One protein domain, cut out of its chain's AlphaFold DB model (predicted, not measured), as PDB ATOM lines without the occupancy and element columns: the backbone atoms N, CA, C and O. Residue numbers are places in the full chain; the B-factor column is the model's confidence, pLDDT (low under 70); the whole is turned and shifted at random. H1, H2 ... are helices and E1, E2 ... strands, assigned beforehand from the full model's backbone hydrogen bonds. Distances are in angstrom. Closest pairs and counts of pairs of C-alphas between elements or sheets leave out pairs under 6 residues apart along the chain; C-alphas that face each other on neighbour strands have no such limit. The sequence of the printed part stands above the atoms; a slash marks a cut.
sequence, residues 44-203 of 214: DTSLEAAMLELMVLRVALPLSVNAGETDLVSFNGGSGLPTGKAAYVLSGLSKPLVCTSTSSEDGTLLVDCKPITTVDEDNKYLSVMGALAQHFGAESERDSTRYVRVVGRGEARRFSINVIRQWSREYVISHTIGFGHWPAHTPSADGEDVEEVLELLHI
ATOM      1  N   ASP A  44     114.596 151.061 131.833       81.12
ATOM      2  CA  ASP A  44     114.888 152.330 131.181       81.12
ATOM      3  C   ASP A  44     116.183 152.247 130.350       81.12
ATOM      4  O   ASP A  44     116.240 152.747 129.229       81.12
ATOM      5  N   THR A  45     117.204 151.522 130.822       87.44
ATOM      6  CA  THR A  45     118.485 151.370 130.108       87.44
ATOM      7  C   THR A  45     118.364 150.473 128.873       87.44
ATOM      8  O   THR A  45     118.929 150.810 127.834       87.44
ATOM      9  N   SER A  46     117.631 149.354 128.941       90.31
ATOM     10  CA  SER A  46     117.409 148.502 127.755       90.31
ATOM     11  C   SER A  46     116.499 149.167 126.727       90.31
ATOM     12  O   SER A  46     116.707 149.002 125.524       90.31
ATOM     13  N   LEU A  47     115.520 149.958 127.174       93.25
ATOM     14  CA  LEU A  47     114.712 150.768 126.269       93.25
ATOM     15  C   LEU A  47     115.574 151.809 125.551       93.25
ATOM     16  O   LEU A  47     115.517 151.906 124.328       93.25
ATOM     17  N   GLU A  48     116.406 152.559 126.275       92.75
ATOM     18  CA  GLU A  48     117.307 153.527 125.648       92.75
ATOM     19  C   GLU A  48     118.353 152.856 124.746       92.75
ATOM     20  O   GLU A  48     118.665 153.389 123.681       92.75
ATOM     21  N   ALA A  49     118.833 151.661 125.100       91.69
ATOM     22  CA  ALA A  49     119.712 150.865 124.244       91.69
ATOM     23  C   ALA A  49     119.016 150.444 122.941       91.69
ATOM     24  O   ALA A  49     119.611 150.521 121.870       91.69
ATOM     25  N   ALA A  50     117.738 150.063 123.006       94.00
ATOM     26  CA  ALA A  50     116.929 149.793 121.823       94.00
ATOM     27  C   ALA A  50     116.696 151.053 120.973       94.00
ATOM     28  O   ALA A  50     116.674 150.975 119.747       94.00
ATOM     29  N   MET A  51     116.551 152.227 121.596       93.31
ATOM     30  CA  MET A  51     116.463 153.494 120.860       93.31
ATOM     31  C   MET A  51     117.771 153.821 120.139       93.31
ATOM     32  O   MET A  51     117.728 154.251 118.988       93.31
ATOM     33  N   LEU A  52     118.917 153.585 120.783       91.38
ATOM     34  CA  LEU A  52     120.225 153.714 120.143       91.38
ATOM     35  C   LEU A  52     120.366 152.740 118.965       91.38
ATOM     36  O   LEU A  52     120.811 153.149 117.897       91.38
ATOM     37  N   GLU A  53     119.915 151.494 119.110       92.69
ATOM     38  CA  GLU A  53     119.939 150.527 118.009       92.69
ATOM     39  C   GLU A  53     119.099 150.984 116.811       92.69
ATOM     40  O   GLU A  53     119.557 150.911 115.676       92.69
ATOM     41  N   LEU A  54     117.895 151.519 117.030       92.38
ATOM     42  CA  LEU A  54     117.083 152.041 115.926       92.38
ATOM     43  C   LEU A  54     117.769 153.209 115.199       92.38
ATOM     44  O   LEU A  54     117.661 153.297 113.975       92.38
ATOM     45  N   MET A  55     118.512 154.063 115.913       90.00
ATOM     46  CA  MET A  55     119.346 155.096 115.283       90.00
ATOM     47  C   MET A  55     120.454 154.467 114.428       90.00
ATOM     48  O   MET A  55     120.651 154.859 113.279       90.00
ATOM     49  N   VAL A  56     121.149 153.457 114.955       89.25
ATOM     50  CA  VAL A  56     122.214 152.730 114.242       89.25
ATOM     51  C   VAL A  56     121.671 152.047 112.986       89.25
ATOM     52  O   VAL A  56     122.260 152.166 111.913       89.25
ATOM     53  N   LEU A  57     120.503 151.415 113.069       89.56
ATOM     54  CA  LEU A  57     119.838 150.780 111.934       89.56
ATOM     55  C   LEU A  57     119.430 151.783 110.848       89.56
ATOM     56  O   LEU A  57     119.444 151.442 109.668       89.56
ATOM     57  N   ARG A  58     119.106 153.030 111.198       88.31
ATOM     58  CA  ARG A  58     118.887 154.091 110.198       88.31
ATOM     59  C   ARG A  58     120.187 154.520 109.524       88.31
ATOM     60  O   ARG A  58     120.189 154.797 108.327       88.31
ATOM     61  N   VAL A  59     121.290 154.558 110.272       86.75
ATOM     62  CA  VAL A  59     122.629 154.859 109.732       86.75
ATOM     63  C   VAL A  59     123.115 153.753 108.797       86.75
ATOM     64  O   VAL A  59     123.802 154.037 107.823       86.75
ATOM     65  N   ALA A  60     122.727 152.502 109.046       85.69
ATOM     66  CA  ALA A  60     123.100 151.366 108.199       85.69
ATOM     67  C   ALA A  60     122.552 151.484 106.767       85.69
ATOM     68  O   ALA A  60     122.987 150.756 105.880       85.69
ATOM     69  N   LEU A  61     121.622 152.410 106.520       85.38
ATOM     70  CA  LEU A  61     121.088 152.689 105.196       85.38
ATOM     71  C   LEU A  61     121.873 153.817 104.511       85.38
ATOM     72  O   LEU A  61     122.114 154.854 105.145       85.38
ATOM     73  N   PRO A  62     122.185 153.686 103.207       83.56
ATOM     74  CA  PRO A  62     122.864 154.732 102.447       83.56
ATOM     75  C   PRO A  62     122.137 156.076 102.537       83.56
ATOM     76  O   PRO A  62     120.905 156.126 102.557       83.56
ATOM     77  N   LEU A  63     122.881 157.187 102.538       80.75
ATOM     78  CA  LEU A  63     122.308 158.543 102.635       80.75
ATOM     79  C   LEU A  63     121.332 158.885 101.496       80.75
ATOM     80  O   LEU A  63     120.482 159.751 101.667       80.75
ATOM     81  N   SER A  64     121.433 158.199 100.354       78.88
ATOM     82  CA  SER A  64     120.494 158.316  99.231       78.88
ATOM     83  C   SER A  64     119.111 157.721  99.514       78.88
ATOM     84  O   SER A  64     118.174 157.976  98.761       78.88
ATOM     85  N   VAL A  65     118.975 156.920 100.574       82.00
ATOM     86  CA  VAL A  65     117.718 156.297 100.988       82.00
ATOM     87  C   VAL A  65     117.001 157.205 101.987       82.00
ATOM     88  O   VAL A  65     117.554 157.535 103.043       82.00
ATOM     89  N   ASN A  66     115.741 157.534 101.689       70.19
ATOM     90  CA  ASN A  66     114.841 158.333 102.532       70.19
ATOM     91  C   ASN A  66     114.311 157.543 103.744       70.19
ATOM     92  O   ASN A  66     113.118 157.521 104.031       70.19
ATOM     93  N   ALA A  67     115.198 156.864 104.465       66.00
ATOM     94  CA  ALA A  67     114.856 156.214 105.715       66.00
ATOM     95  C   ALA A  67     114.831 157.251 106.841       66.00
ATOM     96  O   ALA A  67     115.850 157.891 107.121       66.00
ATOM     97  N   GLY A  68     113.671 157.409 107.481       61.03
ATOM     98  CA  GLY A  68     113.500 158.293 108.640       61.03
ATOM     99  C   GLY A  68     112.595 159.508 108.428       61.03
ATOM    100  O   GLY A  68     112.405 160.261 109.376       61.03
ATOM    101  N   GLU A  69     111.987 159.690 107.249       65.88
ATOM    102  CA  GLU A  69     111.021 160.784 107.030       65.88
ATOM    103  C   GLU A  69     109.715 160.590 107.816       65.88
ATOM    104  O   GLU A  69     109.098 161.564 108.247       65.88
ATOM    105  N   THR A  70     109.294 159.341 108.039       71.50
ATOM    106  CA  THR A  70     107.991 159.031 108.653       71.50
ATOM    107  C   THR A  70     108.054 158.733 110.151       71.50
ATOM    108  O   THR A  70     107.014 158.564 110.778       71.50
ATOM    109  N   ASP A  71     109.248 158.673 110.750       84.94
ATOM    110  CA  ASP A  71     109.492 158.163 112.115       84.94
ATOM    111  C   ASP A  71     108.871 156.773 112.405       84.94
ATOM    112  O   ASP A  71     108.725 156.353 113.558       84.94
ATOM    113  N   LEU A  72     108.504 156.037 111.352       91.00
ATOM    114  CA  LEU A  72     107.897 154.720 111.456       91.00
ATOM    115  C   LEU A  72     108.944 153.620 111.317       91.00
ATOM    116  O   LEU A  72     109.892 153.710 110.533       91.00
ATOM    117  N   VAL A  73     108.716 152.546 112.062       90.81
ATOM    118  CA  VAL A  73     109.507 151.321 112.057       90.81
ATOM    119  C   VAL A  73     108.564 150.127 111.948       90.81
ATOM    120  O   VAL A  73     107.620 150.005 112.728       90.81
ATOM    121  N   SER A  74     108.807 149.229 111.003       92.44
ATOM    122  CA  SER A  74     108.059 147.984 110.837       92.44
ATOM    123  C   SER A  74     108.968 146.789 111.085       92.44
ATOM    124  O   SER A  74     110.067 146.717 110.543       92.44
ATOM    125  N   PHE A  75     108.488 145.832 111.878       89.75
ATOM    126  CA  PHE A  75     109.148 144.544 112.074       89.75
ATOM    127  C   PHE A  75     108.471 143.487 111.205       89.75
ATOM    128  O   PHE A  75     107.242 143.382 111.222       89.75
ATOM    129  N   ASN A  76     109.253 142.689 110.472       79.56
ATOM    130  CA  ASN A  76     108.760 141.548 109.682       79.56
ATOM    131  C   ASN A  76     107.602 141.875 108.710       79.56
ATOM    132  O   ASN A  76     106.720 141.047 108.484       79.56
ATOM    133  N   GLY A  77     107.567 143.093 108.155       72.69
ATOM    134  CA  GLY A  77     106.499 143.535 107.247       72.69
ATOM    135  C   GLY A  77     105.150 143.812 107.929       72.69
ATOM    136  O   GLY A  77     104.123 143.881 107.255       72.69
ATOM    137  N   GLY A  78     105.131 143.960 109.257       79.44
ATOM    138  CA  GLY A  78     103.960 144.391 110.019       79.44
ATOM    139  C   GLY A  78     103.597 145.865 109.795       79.44
ATOM    140  O   GLY A  78     104.222 146.588 109.017       79.44
ATOM    141  N   SER A  79     102.578 146.349 110.507       84.88
ATOM    142  CA  SER A  79     102.221 147.771 110.487       84.88
ATOM    143  C   SER A  79     103.355 148.631 111.052       84.88
ATOM    144  O   SER A  79     103.915 148.284 112.093       84.88
ATOM    145  N   GLY A  80     103.636 149.771 110.417       88.69
ATOM    146  CA  GLY A  80     104.590 150.754 110.925       88.69
ATOM    147  C   GLY A  80     104.211 151.246 112.326       88.69
ATOM    148  O   GLY A  80     103.072 151.637 112.586       88.69
ATOM    149  N   LEU A  81     105.178 151.212 113.235       92.12
ATOM    150  CA  LEU A  81     105.083 151.688 114.607       92.12
ATOM    151  C   LEU A  81     105.913 152.964 114.757       92.12
ATOM    152  O   LEU A  81     107.020 153.016 114.228       92.12
ATOM    153  N   PRO A  82     105.460 153.959 115.535       92.56
ATOM    154  CA  PRO A  82     106.324 155.062 115.942       92.56
ATOM    155  C   PRO A  82     107.585 154.543 116.642       92.56
ATOM    156  O   PRO A  82     107.493 153.607 117.446       92.56
ATOM    157  N   THR A  83     108.729 155.190 116.415       90.56
ATOM    158  CA  THR A  83     110.046 154.795 116.951       90.56
ATOM    159  C   THR A  83     110.040 154.432 118.432       90.56
ATOM    160  O   THR A  83     110.589 153.405 118.816       90.56
ATOM    161  N   GLY A  84     109.367 155.213 119.283       89.31
ATOM    162  CA  GLY A  84     109.292 154.911 120.718       89.31
ATOM    163  C   GLY A  84     108.612 153.571 121.033       89.31
ATOM    164  O   GLY A  84     109.070 152.827 121.897       89.31
ATOM    165  N   LYS A  85     107.549 153.217 120.297       92.00
ATOM    166  CA  LYS A  85     106.881 151.911 120.444       92.00
ATOM    167  C   LYS A  85     107.725 150.787 119.855       92.00
ATOM    168  O   LYS A  85     107.772 149.704 120.427       92.00
ATOM    169  N   ALA A  86     108.398 151.049 118.740       92.94
ATOM    170  CA  ALA A  86     109.304 150.088 118.133       92.94
ATOM    171  C   ALA A  86     110.491 149.757 119.052       92.94
ATOM    172  O   ALA A  86     110.836 148.588 119.200       92.94
ATOM    173  N   ALA A  87     111.048 150.757 119.739       93.12
ATOM    174  CA  ALA A  87     112.101 150.563 120.730       93.12
ATOM    175  C   ALA A  87     111.626 149.699 121.903       93.12
ATOM    176  O   ALA A  87     112.350 148.812 122.344       93.12
ATOM    177  N   TYR A  88     110.389 149.901 122.368       91.88
ATOM    178  CA  TYR A  88     109.803 149.063 123.413       91.88
ATOM    179  C   TYR A  88     109.711 147.594 122.980       91.88
ATOM    180  O   TYR A  88     110.163 146.713 123.708       91.88
ATOM    181  N   VAL A  89     109.218 147.329 121.763       91.88
ATOM    182  CA  VAL A  89     109.194 145.971 121.188       91.88
ATOM    183  C   VAL A  89     110.603 145.387 121.134       91.88
ATOM    184  O   VAL A  89     110.832 144.285 121.627       91.88
ATOM    185  N   LEU A  90     111.559 146.145 120.596       91.69
ATOM    186  CA  LEU A  90     112.939 145.708 120.440       91.69
ATOM    187  C   LEU A  90     113.616 145.419 121.790       91.69
ATOM    188  O   LEU A  90     114.335 144.428 121.900       91.69
ATOM    189  N   SER A  91     113.365 146.223 122.827       92.69
ATOM    190  CA  SER A  91     113.900 146.001 124.179       92.69
ATOM    191  C   SER A  91     113.372 144.726 124.844       92.69
ATOM    192  O   SER A  91     114.060 144.147 125.678       92.69
ATOM    193  N   GLY A  92     112.182 144.259 124.448       89.19
ATOM    194  CA  GLY A  92     111.566 143.041 124.981       89.19
ATOM    195  C   GLY A  92     112.057 141.742 124.334       89.19
ATOM    196  O   GLY A  92     111.714 140.662 124.809       89.19
ATOM    197  N   LEU A  93     112.834 141.823 123.249       89.62
ATOM    198  CA  LEU A  93     113.366 140.652 122.552       89.62
ATOM    199  C   LEU A  93     114.575 140.053 123.282       89.62
ATOM    200  O   LEU A  93     115.425 140.773 123.808       89.62
ATOM    201  N   SER A  94     114.701 138.728 123.230       88.50
ATOM    202  CA  SER A  94     115.796 137.986 123.863       88.50
ATOM    203  C   SER A  94     117.144 138.311 123.210       88.50
ATOM    204  O   SER A  94     117.336 138.106 122.013       88.50
ATOM    205  N   LYS A  95     118.078 138.831 124.011       87.00
ATOM    206  CA  LYS A  95     119.413 139.296 123.595       87.00
ATOM    207  C   LYS A  95     120.470 138.186 123.728       87.00
ATOM    208  O   LYS A  95     120.295 137.305 124.574       87.00
ATOM    209  N   PRO A  96     121.597 138.252 122.991       87.00
ATOM    210  CA  PRO A  96     121.970 139.276 122.007       87.00
ATOM    211  C   PRO A  96     121.290 139.086 120.642       87.00
ATOM    212  O   PRO A  96     120.966 137.963 120.251       87.00
ATOM    213  N   LEU A  97     121.078 140.188 119.916       87.69
ATOM    214  CA  LEU A  97     120.421 140.207 118.604       87.69
ATOM    215  C   LEU A  97     121.362 140.653 117.486       87.69
ATOM    216  O   LEU A  97     122.151 141.577 117.659       87.69
ATOM    217  N   VAL A  98     121.184 140.068 116.305       87.94
ATOM    218  CA  VAL A  98     121.630 140.639 115.030       87.94
ATOM    219  C   VAL A  98     120.422 141.296 114.387       87.94
ATOM    220  O   VAL A  98     119.445 140.603 114.095       87.94
ATOM    221  N   CYS A  99     120.494 142.603 114.158       88.94
ATOM    222  CA  CYS A  99     119.454 143.352 113.471       88.94
ATOM    223  C   CYS A  99     119.960 143.869 112.121       88.94
ATOM    224  O   CYS A  99     121.127 144.222 111.960       88.94
ATOM    225  N   THR A 100     119.073 143.895 111.136       89.69
ATOM    226  CA  THR A 100     119.311 144.473 109.813       89.69
ATOM    227  C   THR A 100     118.164 145.397 109.456       89.69
ATOM    228  O   THR A 100     117.048 145.245 109.965       89.69
ATOM    229  N   SER A 101     118.440 146.369 108.594       90.69
ATOM    230  CA  SER A 101     117.449 147.337 108.155       90.69
ATOM    231  C   SER A 101     117.390 147.461 106.640       90.69
ATOM    232  O   SER A 101     118.379 147.289 105.929       90.69
ATOM    233  N   THR A 102     116.200 147.788 106.152       90.38
ATOM    234  CA  THR A 102     115.935 148.277 104.794       90.38
ATOM    235  C   THR A 102     114.936 149.436 104.878       90.38
ATOM    236  O   THR A 102     114.391 149.715 105.947       90.38
ATOM    237  N   SER A 103     114.703 150.142 103.775       89.50
ATOM    238  CA  SER A 103     113.656 151.168 103.691       89.50
ATOM    239  C   SER A 103     112.551 150.694 102.763       89.50
ATOM    240  O   SER A 103     112.834 150.163 101.689       89.50
ATOM    241  N   SER A 104     111.301 150.925 103.144       88.94
ATOM    242  CA  SER A 104     110.167 150.845 102.221       88.94
ATOM    243  C   SER A 104     110.073 152.098 101.345       88.94
ATOM    244  O   SER A 104     110.755 153.100 101.580       88.94
ATOM    245  N   GLU A 105     109.195 152.040 100.339       85.62
ATOM    246  CA  GLU A 105     108.921 153.146  99.408       85.62
ATOM    247  C   GLU A 105     108.371 154.403 100.098       85.62
ATOM    248  O   GLU A 105     108.610 155.513  99.635       85.62
ATOM    249  N   ASP A 106     107.657 154.237 101.213       84.75
ATOM    250  CA  ASP A 106     107.100 155.333 102.012       84.75
ATOM    251  C   ASP A 106     108.083 155.883 103.063       84.75
ATOM    252  O   ASP A 106     107.698 156.712 103.884       84.75
ATOM    253  N   GLY A 107     109.338 155.421 103.068       84.94
ATOM    254  CA  GLY A 107     110.374 155.872 104.003       84.94
ATOM    255  C   GLY A 107     110.302 155.250 105.404       84.94
ATOM    256  O   GLY A 107     111.064 155.653 106.292       84.94
ATOM    257  N   THR A 108     109.415 154.269 105.621       89.94
ATOM    258  CA  THR A 108     109.373 153.468 106.854       89.94
ATOM    259  C   THR A 108     110.631 152.599 106.973       89.94
ATOM    260  O   THR A 108     111.061 151.941 106.021       89.94
ATOM    261  N   LEU A 109     111.221 152.562 108.171       91.19
ATOM    262  CA  LEU A 109     112.350 151.683 108.470       91.19
ATOM    263  C   LEU A 109     111.846 150.246 108.640       91.19
ATOM    264  O   LEU A 109     111.107 149.950 109.575       91.19
ATOM    265  N   LEU A 110     112.257 149.341 107.763       92.50
ATOM    266  CA  LEU A 110     111.959 147.918 107.886       92.50
ATOM    267  C   LEU A 110     113.092 147.250 108.660       92.50
ATOM    268  O   LEU A 110     114.241 147.320 108.231       92.50
ATOM    269  N   VAL A 111     112.776 146.611 109.783       92.50
ATOM    270  CA  VAL A 111     113.747 145.992 110.689       92.50
ATOM    271  C   VAL A 111     113.496 144.493 110.782       92.50
ATOM    272  O   VAL A 111     112.377 144.052 111.056       92.50
ATOM    273  N   ASP A 112     114.558 143.715 110.597       91.94
ATOM    274  CA  ASP A 112     114.585 142.280 110.876       91.94
ATOM    275  C   ASP A 112     115.649 141.998 111.937       91.94
ATOM    276  O   ASP A 112     116.798 142.410 111.788       91.94
ATOM    277  N   CYS A 113     115.260 141.317 113.015       90.69
ATOM    278  CA  CYS A 113     116.130 141.000 114.140       90.69
ATOM    279  C   CYS A 113     116.022 139.519 114.491       90.69
ATOM    280  O   CYS A 113     114.928 138.999 114.716       90.69
ATOM    281  N   LYS A 114     117.172 138.863 114.641       89.12
ATOM    282  CA  LYS A 114     117.274 137.462 115.059       89.12
ATOM    283  C   LYS A 114     118.209 137.320 116.264       89.12
ATOM    284  O   LYS A 114     119.213 138.032 116.329       89.12
ATOM    285  N   PRO A 115     117.931 136.408 117.209       87.00
ATOM    286  CA  PRO A 115     118.886 136.094 118.263       87.00
ATOM    287  C   PRO A 115     120.154 135.480 117.670       87.00
ATOM    288  O   PRO A 115     120.095 134.719 116.699       87.00
ATOM    289  N   ILE A 116     121.302 135.784 118.274       80.50
ATOM    290  CA  ILE A 116     122.533 135.052 117.976       80.50
ATOM    291  C   ILE A 116     122.344 133.618 118.458       80.50
ATOM    292  O   ILE A 116     122.051 133.372 119.628       80.50
ATOM    293  N   THR A 117     122.513 132.665 117.547       73.38
ATOM    294  CA  THR A 117     122.378 131.234 117.860       73.38
ATOM    295  C   THR A 117     123.652 130.445 117.576       73.38
ATOM    296  O   THR A 117     123.743 129.284 117.970       73.38
ATOM    297  N   THR A 118     124.652 131.060 116.932       69.81
ATOM    298  CA  THR A 118     125.900 130.389 116.554       69.81
ATOM    299  C   THR A 118     127.124 130.993 117.241       69.81
ATOM    300  O   THR A 118     127.212 132.197 117.470       69.81
ATOM    301  N   VAL A 119     128.100 130.133 117.545       63.16
ATOM    302  CA  VAL A 119     129.370 130.511 118.191       63.16
ATOM    303  C   VAL A 119     130.232 131.402 117.285       63.16
ATOM    304  O   VAL A 119     130.973 132.250 117.770       63.16
ATOM    305  N   ASP A 120     130.124 131.257 115.963       64.62
ATOM    306  CA  ASP A 120     130.869 132.088 115.010       64.62
ATOM    307  C   ASP A 120     130.314 133.516 114.918       64.62
ATOM    308  O   ASP A 120     131.084 134.474 114.808       64.62
ATOM    309  N   GLU A 121     128.988 133.674 114.986       64.19
ATOM    310  CA  GLU A 121     128.346 134.987 115.116       64.19
ATOM    311  C   GLU A 121     128.730 135.641 116.453       64.19
ATOM    312  O   GLU A 121     129.060 136.826 116.471       64.19
ATOM    313  N   ASP A 122     128.794 134.859 117.536       63.59
ATOM    314  CA  ASP A 122     129.223 135.319 118.864       63.59
ATOM    315  C   ASP A 122     130.699 135.770 118.883       63.59
ATOM    316  O   ASP A 122     131.023 136.845 119.378       63.59
ATOM    317  N   ASN A 123     131.610 135.027 118.248       63.41
ATOM    318  CA  ASN A 123     133.028 135.404 118.167       63.41
ATOM    319  C   ASN A 123     133.265 136.684 117.344       63.41
ATOM    320  O   ASN A 123     134.095 137.520 117.714       63.41
ATOM    321  N   LYS A 124     132.544 136.859 116.227       64.56
ATOM    322  CA  LYS A 124     132.598 138.100 115.430       64.56
ATOM    323  C   LYS A 124     132.074 139.286 116.229       64.56
ATOM    324  O   LYS A 124     132.707 140.340 116.250       64.56
ATOM    325  N   TYR A 125     130.959 139.079 116.920       62.41
ATOM    326  CA  TYR A 125     130.371 140.047 117.826       62.41
ATOM    327  C   TYR A 125     131.352 140.461 118.934       62.41
ATOM    328  O   TYR A 125     131.638 141.647 119.076       62.41
ATOM    329  N   LEU A 126     131.966 139.507 119.639       61.50
ATOM    330  CA  LEU A 126     132.936 139.771 120.707       61.50
ATOM    331  C   LEU A 126     134.179 140.540 120.227       61.50
ATOM    332  O   LEU A 126     134.714 141.356 120.975       61.50
ATOM    333  N   SER A 127     134.628 140.325 118.987       62.19
ATOM    334  CA  SER A 127     135.761 141.055 118.398       62.19
ATOM    335  C   SER A 127     135.443 142.540 118.166       62.19
ATOM    336  O   SER A 127     136.190 143.416 118.608       62.19
ATOM    337  N   VAL A 128     134.292 142.833 117.546       61.03
ATOM    338  CA  VAL A 128     133.803 144.210 117.329       61.03
ATOM    339  C   VAL A 128     133.556 144.904 118.670       61.03
ATOM    340  O   VAL A 128     133.947 146.051 118.889       61.03
ATOM    341  N   MET A 129     132.992 144.159 119.614       60.75
ATOM    342  CA  MET A 129     132.729 144.608 120.972       60.75
ATOM    343  C   MET A 129     133.977 144.897 121.788       60.75
ATOM    344  O   MET A 129     133.997 145.868 122.542       60.75
ATOM    345  N   GLY A 130     135.031 144.100 121.628       57.91
ATOM    346  CA  GLY A 130     136.329 144.357 122.241       57.91
ATOM    347  C   GLY A 130     136.924 145.686 121.777       57.91
ATOM    348  O   GLY A 130     137.431 146.442 122.603       57.91
ATOM    349  N   ALA A 131     136.804 146.014 120.487       61.84
ATOM    350  CA  ALA A 131     137.276 147.287 119.940       61.84
ATOM    351  C   ALA A 131     136.476 148.488 120.479       61.84
ATOM    352  O   ALA A 131     137.058 149.490 120.896       61.84
ATOM    353  N   LEU A 132     135.148 148.368 120.561       62.94
ATOM    354  CA  LEU A 132     134.284 149.403 121.143       62.94
ATOM    355  C   LEU A 132     134.521 149.568 122.642       62.94
ATOM    356  O   LEU A 132     134.620 150.688 123.133       62.94
ATOM    357  N   ALA A 133     134.663 148.470 123.382       59.06
ATOM    358  CA  ALA A 133     134.995 148.508 124.800       59.06
ATOM    359  C   ALA A 133     136.377 149.127 125.046       59.06
ATOM    360  O   ALA A 133     136.554 149.797 126.054       59.06
ATOM    361  N   GLN A 134     137.343 148.975 124.137       60.12
ATOM    362  CA  GLN A 134     138.616 149.699 124.220       60.12
ATOM    363  C   GLN A 134     138.439 151.206 123.981       60.12
ATOM    364  O   GLN A 134     139.068 151.997 124.677       60.12
ATOM    365  N   HIS A 135     137.553 151.611 123.064       59.22
ATOM    366  CA  HIS A 135     137.226 153.025 122.829       59.22
ATOM    367  C   HIS A 135     136.432 153.670 123.978       59.22
ATOM    368  O   HIS A 135     136.691 154.812 124.343       59.22
ATOM    369  N   PHE A 136     135.495 152.942 124.590       58.91
ATOM    370  CA  PHE A 136     134.594 153.465 125.632       58.91
ATOM    371  C   PHE A 136     134.963 153.056 127.069       58.91
ATOM    372  O   PHE A 136     134.273 153.428 128.024       58.91
ATOM    373  N   GLY A 137     135.994 152.229 127.242       49.47
ATOM    374  CA  GLY A 137     136.325 151.590 128.518       49.47
ATOM    375  C   GLY A 137     137.513 152.189 129.258       49.47
ATOM    376  O   GLY A 137     137.658 151.891 130.440       49.47
ATOM    377  N   ALA A 138     138.346 153.012 128.613       49.25
ATOM    378  CA  ALA A 138     139.613 153.421 129.217       49.25
ATOM    379  C   ALA A 138     139.536 154.678 130.102       49.25
ATOM    380  O   ALA A 138     140.151 154.669 131.160       49.25
ATOM    381  N   GLU A 139     138.792 155.737 129.762       47.81
ATOM    382  CA  GLU A 139     138.882 156.989 130.537       47.81
ATOM    383  C   GLU A 139     137.556 157.762 130.617       47.81
ATOM    384  O   GLU A 139     137.176 158.527 129.740       47.81
ATOM    385  N   SER A 140     136.824 157.538 131.707       44.81
ATOM    386  CA  SER A 140     136.395 158.559 132.678       44.81
ATOM    387  C   SER A 140     135.153 158.048 133.413       44.81
ATOM    388  O   SER A 140     134.095 157.810 132.839       44.81
ATOM    389  N   GLU A 141     135.285 157.863 134.723       47.19
ATOM    390  CA  GLU A 141     134.197 157.526 135.652       47.19
ATOM    391  C   GLU A 141     133.223 158.697 135.885       47.19
ATOM    392  O   GLU A 141     132.507 158.725 136.883       47.19
ATOM    393  N   ARG A 142     133.181 159.697 134.998       50.59
ATOM    394  CA  ARG A 142     132.146 160.726 135.080       50.59
ATOM    395  C   ARG A 142     130.911 160.214 134.363       50.59
ATOM    396  O   ARG A 142     131.033 159.717 133.244       50.59
ATOM    397  N   ASP A 143     129.757 160.383 135.009       53.38
ATOM    398  CA  ASP A 143     128.385 160.302 134.479       53.38
ATOM    399  C   ASP A 143     128.202 161.207 133.244       53.38
ATOM    400  O   ASP A 143     127.442 162.172 133.220       53.38
ATOM    401  N   SER A 144     128.972 160.937 132.200       65.38
ATOM    402  CA  SER A 144     129.010 161.705 130.978       65.38
ATOM    403  C   SER A 144     127.997 161.079 130.041       65.38
ATOM    404  O   SER A 144     128.165 159.987 129.491       65.38
ATOM    405  N   THR A 145     126.878 161.774 129.895       71.06
ATOM    406  CA  THR A 145     126.027 161.587 128.731       71.06
ATOM    407  C   THR A 145     126.855 161.873 127.485       71.06
ATOM    408  O   THR A 145     127.530 162.898 127.410       71.06
ATOM    409  N   ARG A 146     126.806 160.975 126.510       72.62
ATOM    410  CA  ARG A 146     127.427 161.156 125.200       72.62
ATOM    411  C   ARG A 146     126.388 161.666 124.229       72.62
ATOM    412  O   ARG A 146     125.278 161.134 124.181       72.62
ATOM    413  N   TYR A 147     126.751 162.675 123.451       77.25
ATOM    414  CA  TYR A 147     125.918 163.124 122.348       77.25
ATOM    415  C   TYR A 147     126.167 162.203 121.156       77.25
ATOM    416  O   TYR A 147     127.251 162.203 120.586       77.25
ATOM    417  N   VAL A 148     125.192 161.372 120.806       80.94
ATOM    418  CA  VAL A 148     125.263 160.501 119.633       80.94
ATOM    419  C   VAL A 148     124.584 161.211 118.475       80.94
ATOM    420  O   VAL A 148     123.433 161.633 118.603       80.94
ATOM    421  N   ARG A 149     125.280 161.345 117.348       82.62
ATOM    422  CA  ARG A 149     124.785 162.007 116.138       82.62
ATOM    423  C   ARG A 149     124.901 161.088 114.932       82.62
ATOM    424  O   ARG A 149     125.962 160.530 114.676       82.62
ATOM    425  N   VAL A 150     123.838 161.017 114.141       79.19
ATOM    426  CA  VAL A 150     123.842 160.393 112.818       79.19
ATOM    427  C   VAL A 150     124.294 161.416 111.784       79.19
ATOM    428  O   VAL A 150     123.639 162.443 111.567       79.19
ATOM    429  N   VAL A 151     125.419 161.146 111.128       76.81
ATOM    430  CA  VAL A 151     125.944 162.035 110.088       76.81
ATOM    431  C   VAL A 151     124.996 162.037 108.887       76.81
ATOM    432  O   VAL A 151     124.545 160.995 108.427       76.81
ATOM    433  N   GLY A 152     124.661 163.230 108.389       71.69
ATOM    434  CA  GLY A 152     123.848 163.410 107.181       71.69
ATOM    435  C   GLY A 152     122.329 163.282 107.356       71.69
ATOM    436  O   GLY A 152     121.612 163.641 106.428       71.69
ATOM    437  N   ARG A 153     121.821 162.849 108.522       74.88
ATOM    438  CA  ARG A 153     120.365 162.698 108.765       74.88
ATOM    439  C   ARG A 153     119.775 163.655 109.805       74.88
ATOM    440  O   ARG A 153     118.569 163.659 110.012       74.88
ATOM    441  N   GLY A 154     120.601 164.467 110.470       73.50
ATOM    442  CA  GLY A 154     120.140 165.437 111.478       73.50
ATOM    443  C   GLY A 154     119.584 164.813 112.765       73.50
ATOM    444  O   GLY A 154     119.110 165.535 113.639       73.50
ATOM    445  N   GLU A 155     119.657 163.488 112.901       80.50
ATOM    446  CA  GLU A 155     119.240 162.748 114.085       80.50
ATOM    447  C   GLU A 155     120.357 162.786 115.130       80.50
ATOM    448  O   GLU A 155     121.504 162.426 114.853       80.50
ATOM    449  N   ALA A 156     120.036 163.245 116.335       83.25
ATOM    450  CA  ALA A 156     120.993 163.286 117.424       83.25
ATOM    451  C   ALA A 156     120.305 163.180 118.781       83.25
ATOM    452  O   ALA A 156     119.230 163.746 118.999       83.25
ATOM    453  N   ARG A 157     120.936 162.465 119.711       85.88
ATOM    454  CA  ARG A 157     120.402 162.232 121.050       85.88
ATOM    455  C   ARG A 157     121.513 161.989 122.063       85.88
ATOM    456  O   ARG A 157     122.553 161.424 121.746       85.88
ATOM    457  N   ARG A 158     121.265 162.394 123.310       83.56
ATOM    458  CA  ARG A 158     122.125 162.060 124.445       83.56
ATOM    459  C   ARG A 158     121.803 160.676 124.989       83.56
ATOM    460  O   ARG A 158     120.638 160.386 125.252       83.56
ATOM    461  N   PHE A 159     122.838 159.878 125.214       84.00
ATOM    462  CA  PHE A 159     122.749 158.587 125.890       84.00
ATOM    463  C   PHE A 159     123.751 158.533 127.033       84.00
ATOM    464  O   PHE A 159     124.869 159.031 126.909       84.00
ATOM    465  N   SER A 160     123.376 157.916 128.150       83.25
ATOM    466  CA  SER A 160     124.355 157.639 129.201       83.25
ATOM    467  C   SER A 160     125.385 156.616 128.712       83.25
ATOM    468  O   SER A 160     125.097 155.761 127.869       83.25
ATOM    469  N   ILE A 161     126.591 156.648 129.280       77.81
ATOM    470  CA  ILE A 161     127.602 155.626 128.985       77.81
ATOM    471  C   ILE A 161     127.111 154.209 129.331       77.81
ATOM    472  O   ILE A 161     127.489 153.240 128.672       77.81
ATOM    473  N   ASN A 162     126.228 154.079 130.327       82.81
ATOM    474  CA  ASN A 162     125.618 152.804 130.702       82.81
ATOM    475  C   ASN A 162     124.706 152.268 129.599       82.81
ATOM    476  O   ASN A 162     124.755 151.072 129.321       82.81
ATOM    477  N   VAL A 163     123.956 153.142 128.925       87.69
ATOM    478  CA  VAL A 163     123.151 152.769 127.756       87.69
ATOM    479  C   VAL A 163     124.029 152.315 126.605       87.69
ATOM    480  O   VAL A 163     123.764 151.265 126.039       87.69
ATOM    481  N   ILE A 164     125.108 153.036 126.295       82.62
ATOM    482  CA  ILE A 164     126.021 152.646 125.208       82.62
ATOM    483  C   ILE A 164     126.663 151.287 125.508       82.62
ATOM    484  O   ILE A 164     126.747 150.427 124.634       82.62
ATOM    485  N   ARG A 165     127.068 151.054 126.762       80.69
ATOM    486  CA  ARG A 165     127.590 149.756 127.215       80.69
ATOM    487  C   ARG A 165     126.538 148.650 127.190       80.69
ATOM    488  O   ARG A 165     126.890 147.493 126.992       80.69
ATOM    489  N   GLN A 166     125.277 148.971 127.465       85.94
ATOM    490  CA  GLN A 166     124.193 147.999 127.401       85.94
ATOM    491  C   GLN A 166     123.868 147.651 125.953       85.94
ATOM    492  O   GLN A 166     123.849 146.476 125.618       85.94
ATOM    493  N   TRP A 167     123.696 148.657 125.100       88.50
ATOM    494  CA  TRP A 167     123.489 148.504 123.667       88.50
ATOM    495  C   TRP A 167     124.569 147.627 123.045       88.50
ATOM    496  O   TRP A 167     124.260 146.624 122.411       88.50
ATOM    497  N   SER A 168     125.831 147.922 123.335       80.12
ATOM    498  CA  SER A 168     126.932 147.133 122.810       80.12
ATOM    499  C   SER A 168     126.843 145.668 123.283       80.12
ATOM    500  O   SER A 168     127.081 144.761 122.503       80.12
ATOM    501  N   ARG A 169     126.385 145.389 124.513       82.62
ATOM    502  CA  ARG A 169     126.141 144.013 125.002       82.62
ATOM    503  C   ARG A 169     124.885 143.326 124.444       82.62
ATOM    504  O   ARG A 169     124.742 142.113 124.620       82.62
ATOM    505  N   GLU A 170     123.959 144.071 123.857       87.12
ATOM    506  CA  GLU A 170     122.659 143.565 123.419       87.12
ATOM    507  C   GLU A 170     122.552 143.385 121.899       87.12
ATOM    508  O   GLU A 170     121.757 142.550 121.459       87.12
ATOM    509  N   TYR A 171     123.331 144.130 121.108       86.19
ATOM    510  CA  TYR A 171     123.179 144.205 119.652       86.19
ATOM    511  C   TYR A 171     124.503 144.023 118.909       86.19
ATOM    512  O   TYR A 171     125.528 144.609 119.256       86.19
ATOM    513  N   VAL A 172     124.465 143.229 117.838       82.81
ATOM    514  CA  VAL A 172     125.580 143.088 116.899       82.81
ATOM    515  C   VAL A 172     125.566 144.238 115.910       82.81
ATOM    516  O   VAL A 172     124.609 144.417 115.160       82.81
ATOM    517  N   ILE A 173     126.671 144.970 115.863       74.94
ATOM    518  CA  ILE A 173     126.825 146.128 114.989       74.94
ATOM    519  C   ILE A 173     127.191 145.663 113.582       74.94
ATOM    520  O   ILE A 173     128.122 144.875 113.396       74.94
ATOM    521  N   SER A 174     126.461 146.169 112.588       71.25
ATOM    522  CA  SER A 174     126.768 145.931 111.178       71.25
ATOM    523  C   SER A 174     128.137 146.511 110.805       71.25
ATOM    524  O   SER A 174     128.510 147.595 111.247       71.25
ATOM    525  N   HIS A 175     128.866 145.819 109.929       69.12
ATOM    526  CA  HIS A 175     130.145 146.275 109.369       69.12
ATOM    527  C   HIS A 175     130.021 147.546 108.514       69.12
ATOM    528  O   HIS A 175     131.022 148.203 108.250       69.12
ATOM    529  N   THR A 176     128.796 147.911 108.135       69.69
ATOM    530  CA  THR A 176     128.462 149.145 107.407       69.69
ATOM    531  C   THR A 176     128.412 150.389 108.302       69.69
ATOM    532  O   THR A 176     128.091 151.475 107.824       69.69
ATOM    533  N   ILE A 177     128.709 150.260 109.601       72.62
ATOM    534  CA  ILE A 177     128.696 151.370 110.557       72.62
ATOM    535  C   ILE A 177     130.118 151.726 110.982       72.62
ATOM    536  O   ILE A 177     130.838 150.917 111.568       72.62
ATOM    537  N   GLY A 178     130.496 152.976 110.731       69.94
ATOM    538  CA  GLY A 178     131.697 153.602 111.266       69.94
ATOM    539  C   GLY A 178     131.399 154.443 112.504       69.94
ATOM    540  O   GLY A 178     130.354 155.091 112.583       69.94
ATOM    541  N   PHE A 179     132.352 154.472 113.437       73.06
ATOM    542  CA  PHE A 179     132.331 155.359 114.600       73.06
ATOM    543  C   PHE A 179     133.393 156.442 114.437       73.06
ATOM    544  O   PHE A 179     134.577 156.142 114.284       73.06
ATOM    545  N   GLY A 180     132.963 157.700 114.469       64.75
ATOM    546  CA  GLY A 180     133.840 158.865 114.517       64.75
ATOM    547  C   GLY A 180     133.800 159.523 115.894       64.75
ATOM    548  O   GLY A 180     132.743 159.599 116.520       64.75
ATOM    549  N   HIS A 181     134.945 160.026 116.352       63.69
ATOM    550  CA  HIS A 181     135.014 160.960 117.474       63.69
ATOM    551  C   HIS A 181     135.285 162.353 116.920       63.69
ATOM    552  O   HIS A 181     136.350 162.594 116.347       63.69
ATOM    553  N   TRP A 182     134.333 163.269 117.094       51.44
ATOM    554  CA  TRP A 182     134.528 164.670 116.737       51.44
ATOM    555  C   TRP A 182     134.535 165.525 118.008       51.44
ATOM    556  O   TRP A 182     133.560 165.475 118.765       51.44
ATOM    557  N   PRO A 183     135.582 166.331 118.270       52.53
ATOM    558  CA  PRO A 183     135.494 167.370 119.283       52.53
ATOM    559  C   PRO A 183     134.537 168.441 118.751       52.53
ATOM    560  O   PRO A 183     134.911 169.300 117.950       52.53
ATOM    561  N   ALA A 184     133.262 168.363 119.125       45.69
ATOM    562  CA  ALA A 184     132.330 169.428 118.808       45.69
ATOM    563  C   ALA A 184     132.508 170.533 119.849       45.69
ATOM    564  O   ALA A 184     132.187 170.358 121.022       45.69
ATOM    565  N   HIS A 185     133.017 171.686 119.418       41.81
ATOM    566  CA  HIS A 185     132.896 172.908 120.203       41.81
ATOM    567  C   HIS A 185     131.412 173.274 120.278       41.81
ATOM    568  O   HIS A 185     130.846 173.836 119.339       41.81
ATOM    569  N   THR A 186     130.762 172.929 121.381       45.00
ATOM    570  CA  THR A 186     129.477 173.498 121.763       45.00
ATOM    571  C   THR A 186     129.750 174.890 122.338       45.00
ATOM    572  O   THR A 186     130.449 175.005 123.344       45.00
ATOM    573  N   PRO A 187     129.252 175.981 121.727       41.12
ATOM    574  CA  PRO A 187     129.387 177.303 122.319       41.12
ATOM    575  C   PRO A 187     128.462 177.384 123.542       41.12
ATOM    576  O   PRO A 187     127.275 177.689 123.419       41.12
ATOM    577  N   SER A 188     128.983 177.068 124.725       45.38
ATOM    578  CA  SER A 188     128.343 177.387 125.999       45.38
ATOM    579  C   SER A 188     128.633 178.852 126.339       45.38
ATOM    580  O   SER A 188     129.747 179.347 126.170       45.38
ATOM    581  N   ALA A 189     127.620 179.573 126.821       48.56
ATOM    582  CA  ALA A 189     127.753 180.983 127.197       48.56
ATOM    583  C   ALA A 189     128.676 181.216 128.416       48.56
ATOM    584  O   ALA A 189     129.070 182.353 128.653       48.56
ATOM    585  N   ASP A 190     129.048 180.153 129.142       50.84
ATOM    586  CA  ASP A 190     129.673 180.229 130.472       50.84
ATOM    587  C   ASP A 190     130.997 179.443 130.625       50.84
ATOM    588  O   ASP A 190     131.483 179.273 131.743       50.84
ATOM    589  N   GLY A 191     131.636 179.007 129.533       42.72
ATOM    590  CA  GLY A 191     132.947 178.339 129.579       42.72
ATOM    591  C   GLY A 191     132.927 176.935 128.978       42.72
ATOM    592  O   GLY A 191     131.985 176.172 129.183       42.72
ATOM    593  N   GLU A 192     133.954 176.645 128.179       45.12
ATOM    594  CA  GLU A 192     134.056 175.526 127.238       45.12
ATOM    595  C   GLU A 192     134.056 174.144 127.917       45.12
ATOM    596  O   GLU A 192     135.109 173.588 128.227       45.12
ATOM    597  N   ASP A 193     132.874 173.551 128.072       51.84
ATOM    598  CA  ASP A 193     132.741 172.097 128.137       51.84
ATOM    599  C   ASP A 193     132.716 171.574 126.694       51.84
ATOM    600  O   ASP A 193     131.731 171.739 125.972       51.84
ATOM    601  N   VAL A 194     133.821 170.966 126.251       52.62
ATOM    602  CA  VAL A 194     133.877 170.242 124.973       52.62
ATOM    603  C   VAL A 194     132.996 168.999 125.110       52.62
ATOM    604  O   VAL A 194     133.353 168.051 125.810       52.62
ATOM    605  N   GLU A 195     131.823 169.005 124.475       60.00
ATOM    606  CA  GLU A 195     130.932 167.845 124.469       60.00
ATOM    607  C   GLU A 195     131.503 166.784 123.516       60.00
ATOM    608  O   GLU A 195     131.637 167.004 122.312       60.00
ATOM    609  N   GLU A 196     131.870 165.619 124.053       61.47
ATOM    610  CA  GLU A 196     132.311 164.493 123.229       61.47
ATOM    611  C   GLU A 196     131.123 163.941 122.429       61.47
ATOM    612  O   GLU A 196     130.171 163.387 122.995       61.47
ATOM    613  N   VAL A 197     131.194 164.089 121.102       65.38
ATOM    614  CA  VAL A 197     130.184 163.599 120.160       65.38
ATOM    615  C   VAL A 197     130.630 162.266 119.572       65.38
ATOM    616  O   VAL A 197     131.713 162.164 118.993       65.38
ATOM    617  N   LEU A 198     129.767 161.257 119.692       72.19
ATOM    618  CA  LEU A 198     129.887 160.003 118.960       72.19
ATOM    619  C   LEU A 198     129.150 160.138 117.629       72.19
ATOM    620  O   LEU A 198     127.926 160.273 117.596       72.19
ATOM    621  N   GLU A 199     129.893 160.088 116.533       77.50
ATOM    622  CA  GLU A 199     129.330 160.138 115.192       77.50
ATOM    623  C   GLU A 199     129.114 158.733 114.645       77.50
ATOM    624  O   GLU A 199     130.039 157.923 114.596       77.50
ATOM    625  N   LEU A 200     127.885 158.468 114.210       78.94
ATOM    626  CA  LEU A 200     127.514 157.268 113.477       78.94
ATOM    627  C   LEU A 200     127.549 157.591 111.983       78.94
ATOM    628  O   LEU A 200     126.850 158.505 111.524       78.94
ATOM    629  N   LEU A 201     128.362 156.845 111.235       80.12
ATOM    630  CA  LEU A 201     128.551 157.024 109.798       80.12
ATOM    631  C   LEU A 201     128.205 155.740 109.047       80.12
ATOM    632  O   LEU A 201     128.571 154.651 109.485       80.12
ATOM    633  N   HIS A 202     127.550 155.880 107.897       80.50
ATOM    634  CA  HIS A 202     127.444 154.791 106.935       80.50
ATOM    635  C   HIS A 202     128.796 154.604 106.238       80.50
ATOM    636  O   HIS A 202     129.388 155.579 105.771       80.50
ATOM    637  N   ILE A 203     129.270 153.367 106.161       77.06
ATOM    638  CA  ILE A 203     130.407 152.964 105.341       77.06
ATOM    639  C   ILE A 203     129.832 152.157 104.184       77.06
ATOM    640  O   ILE A 203     129.269 151.084 104.402       77.06
TER     641      ILE A 203
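AT A GLANCE: This is residues 44 to 203 of the 214 residues of an uncharacterized protein of Deltaproteobacteria bacterium (UniProt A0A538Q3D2). One helix, H1, runs through the middle of the domain between two sheets, the strongly twisted four-stranded sheet E5 E4 E7 E6 and the three-stranded sheet E1 E3 E2. H2 covers E1 and E3 beside H1, H4 crosses H1 and packs on H3, and H3, the longest helix, lies at the outside of the domain. The printed part has 160 residues, with four named helices and seven named strands in the order H1 E1 H2 E2 E3 H3 E4 E5 H4 E6 E7; both sheets are mixed, and the class is mixed, helices and strands. The whole is compact, with a radius of gyration of the C-alphas of 15.8 A and spans of 49 by 37 by 30 A.

HOW THE PARTS SIT: The larger sheet runs E5, residues 156 to 160, E4, residues 145 to 150, E7, residues 195 to 202, and E6, residues 177 to 184, with E5 and E6 as edge strands. The hairpin of E4 and E5 is antiparallel at 150 degrees, with N 148 and O 157 2.8 A apart, within hydrogen-bond range. E4 and E7 are parallel at 31 degrees, with N 198 and O 147 at 2.8 A. The hairpin of E6 and E7 is antiparallel at 151 degrees, with N 178 and O 201 at 2.8 A. H1, residues 44 to 59, is on this sheet at a height over the sheet of 8.8 A, over E5 and E4 and only just over E7, on which 3 of its C-alphas fall; it runs along the strands, at 5 degrees to E4 on the local plane. H4, residues 161 to 170, is on the same sheet, and with H1 it makes two layers, helices on one face of a sheet. E5, H4 and E6 form a split strand-helix-strand unit, two strands that run the same way with E4 and E7 between them, and its crossover is right-handed. H1 and H4 touch, their closest C-alphas being those of Ala 49 and Trp 167 at 4.5 A, and stand only just about perpendicular, at 72 degrees. H3, residues 119 to 137, touches H4 with residues 129 to 133 alone, at a shallow tilt of 10 degrees, opposite ways; their closest C-alphas, of Met 129 and Ser 168, are 6.6 A apart. The other sheet runs E1, residues 72 to 75, E3, residues 109 to 115, and E2, residues 97 to 103. E1 and E3 are parallel at 35 degrees, with N 74 and O 109 at 2.8 A, and the hairpin of E2 and E3 is antiparallel at 161 degrees, with N 100 and O 112 at 2.8 A. H1 and H2, residues 83 to 91, lie on the same face of this sheet, again two layers, at heights over the sheet of 8.9 A and 9.1 A. H1 and H2 touch at a steep tilt of 66 degrees, opposite ways, with the C-alphas of Ala 50 and Ala 87 closest at 5.0 A. In H1, H2, H3 and H4 every O i to N i+4 pair is within hydrogen-bond range.

IN THESE COORDINATES: H1 begins at C-alpha 44, (114.888, 152.330, 131.181), and is 22.9 A long. H3 is 24.5 A long, begins at C-alpha 119, (129.370, 130.511, 118.191), and has a kink of 29 degrees near residue 131. E6 and E7 are 20.2 A and 22.1 A long, and E7 ends at C-alpha 202, (127.444, 154.791, 106.935). E2 is 19.7 A and E3 19.5 A long.

THE WHOLE: The C-alphas of Thr 118 and Asp 190, the two farthest apart, are 51.9 A apart. The printed part has no cut, and the link from H1 to E1, residues 60 to 71, is long. The mean pLDDT of the printed part is 76.1; 51 residues are under 70, among them residues 118 to 144 and 180 to 197.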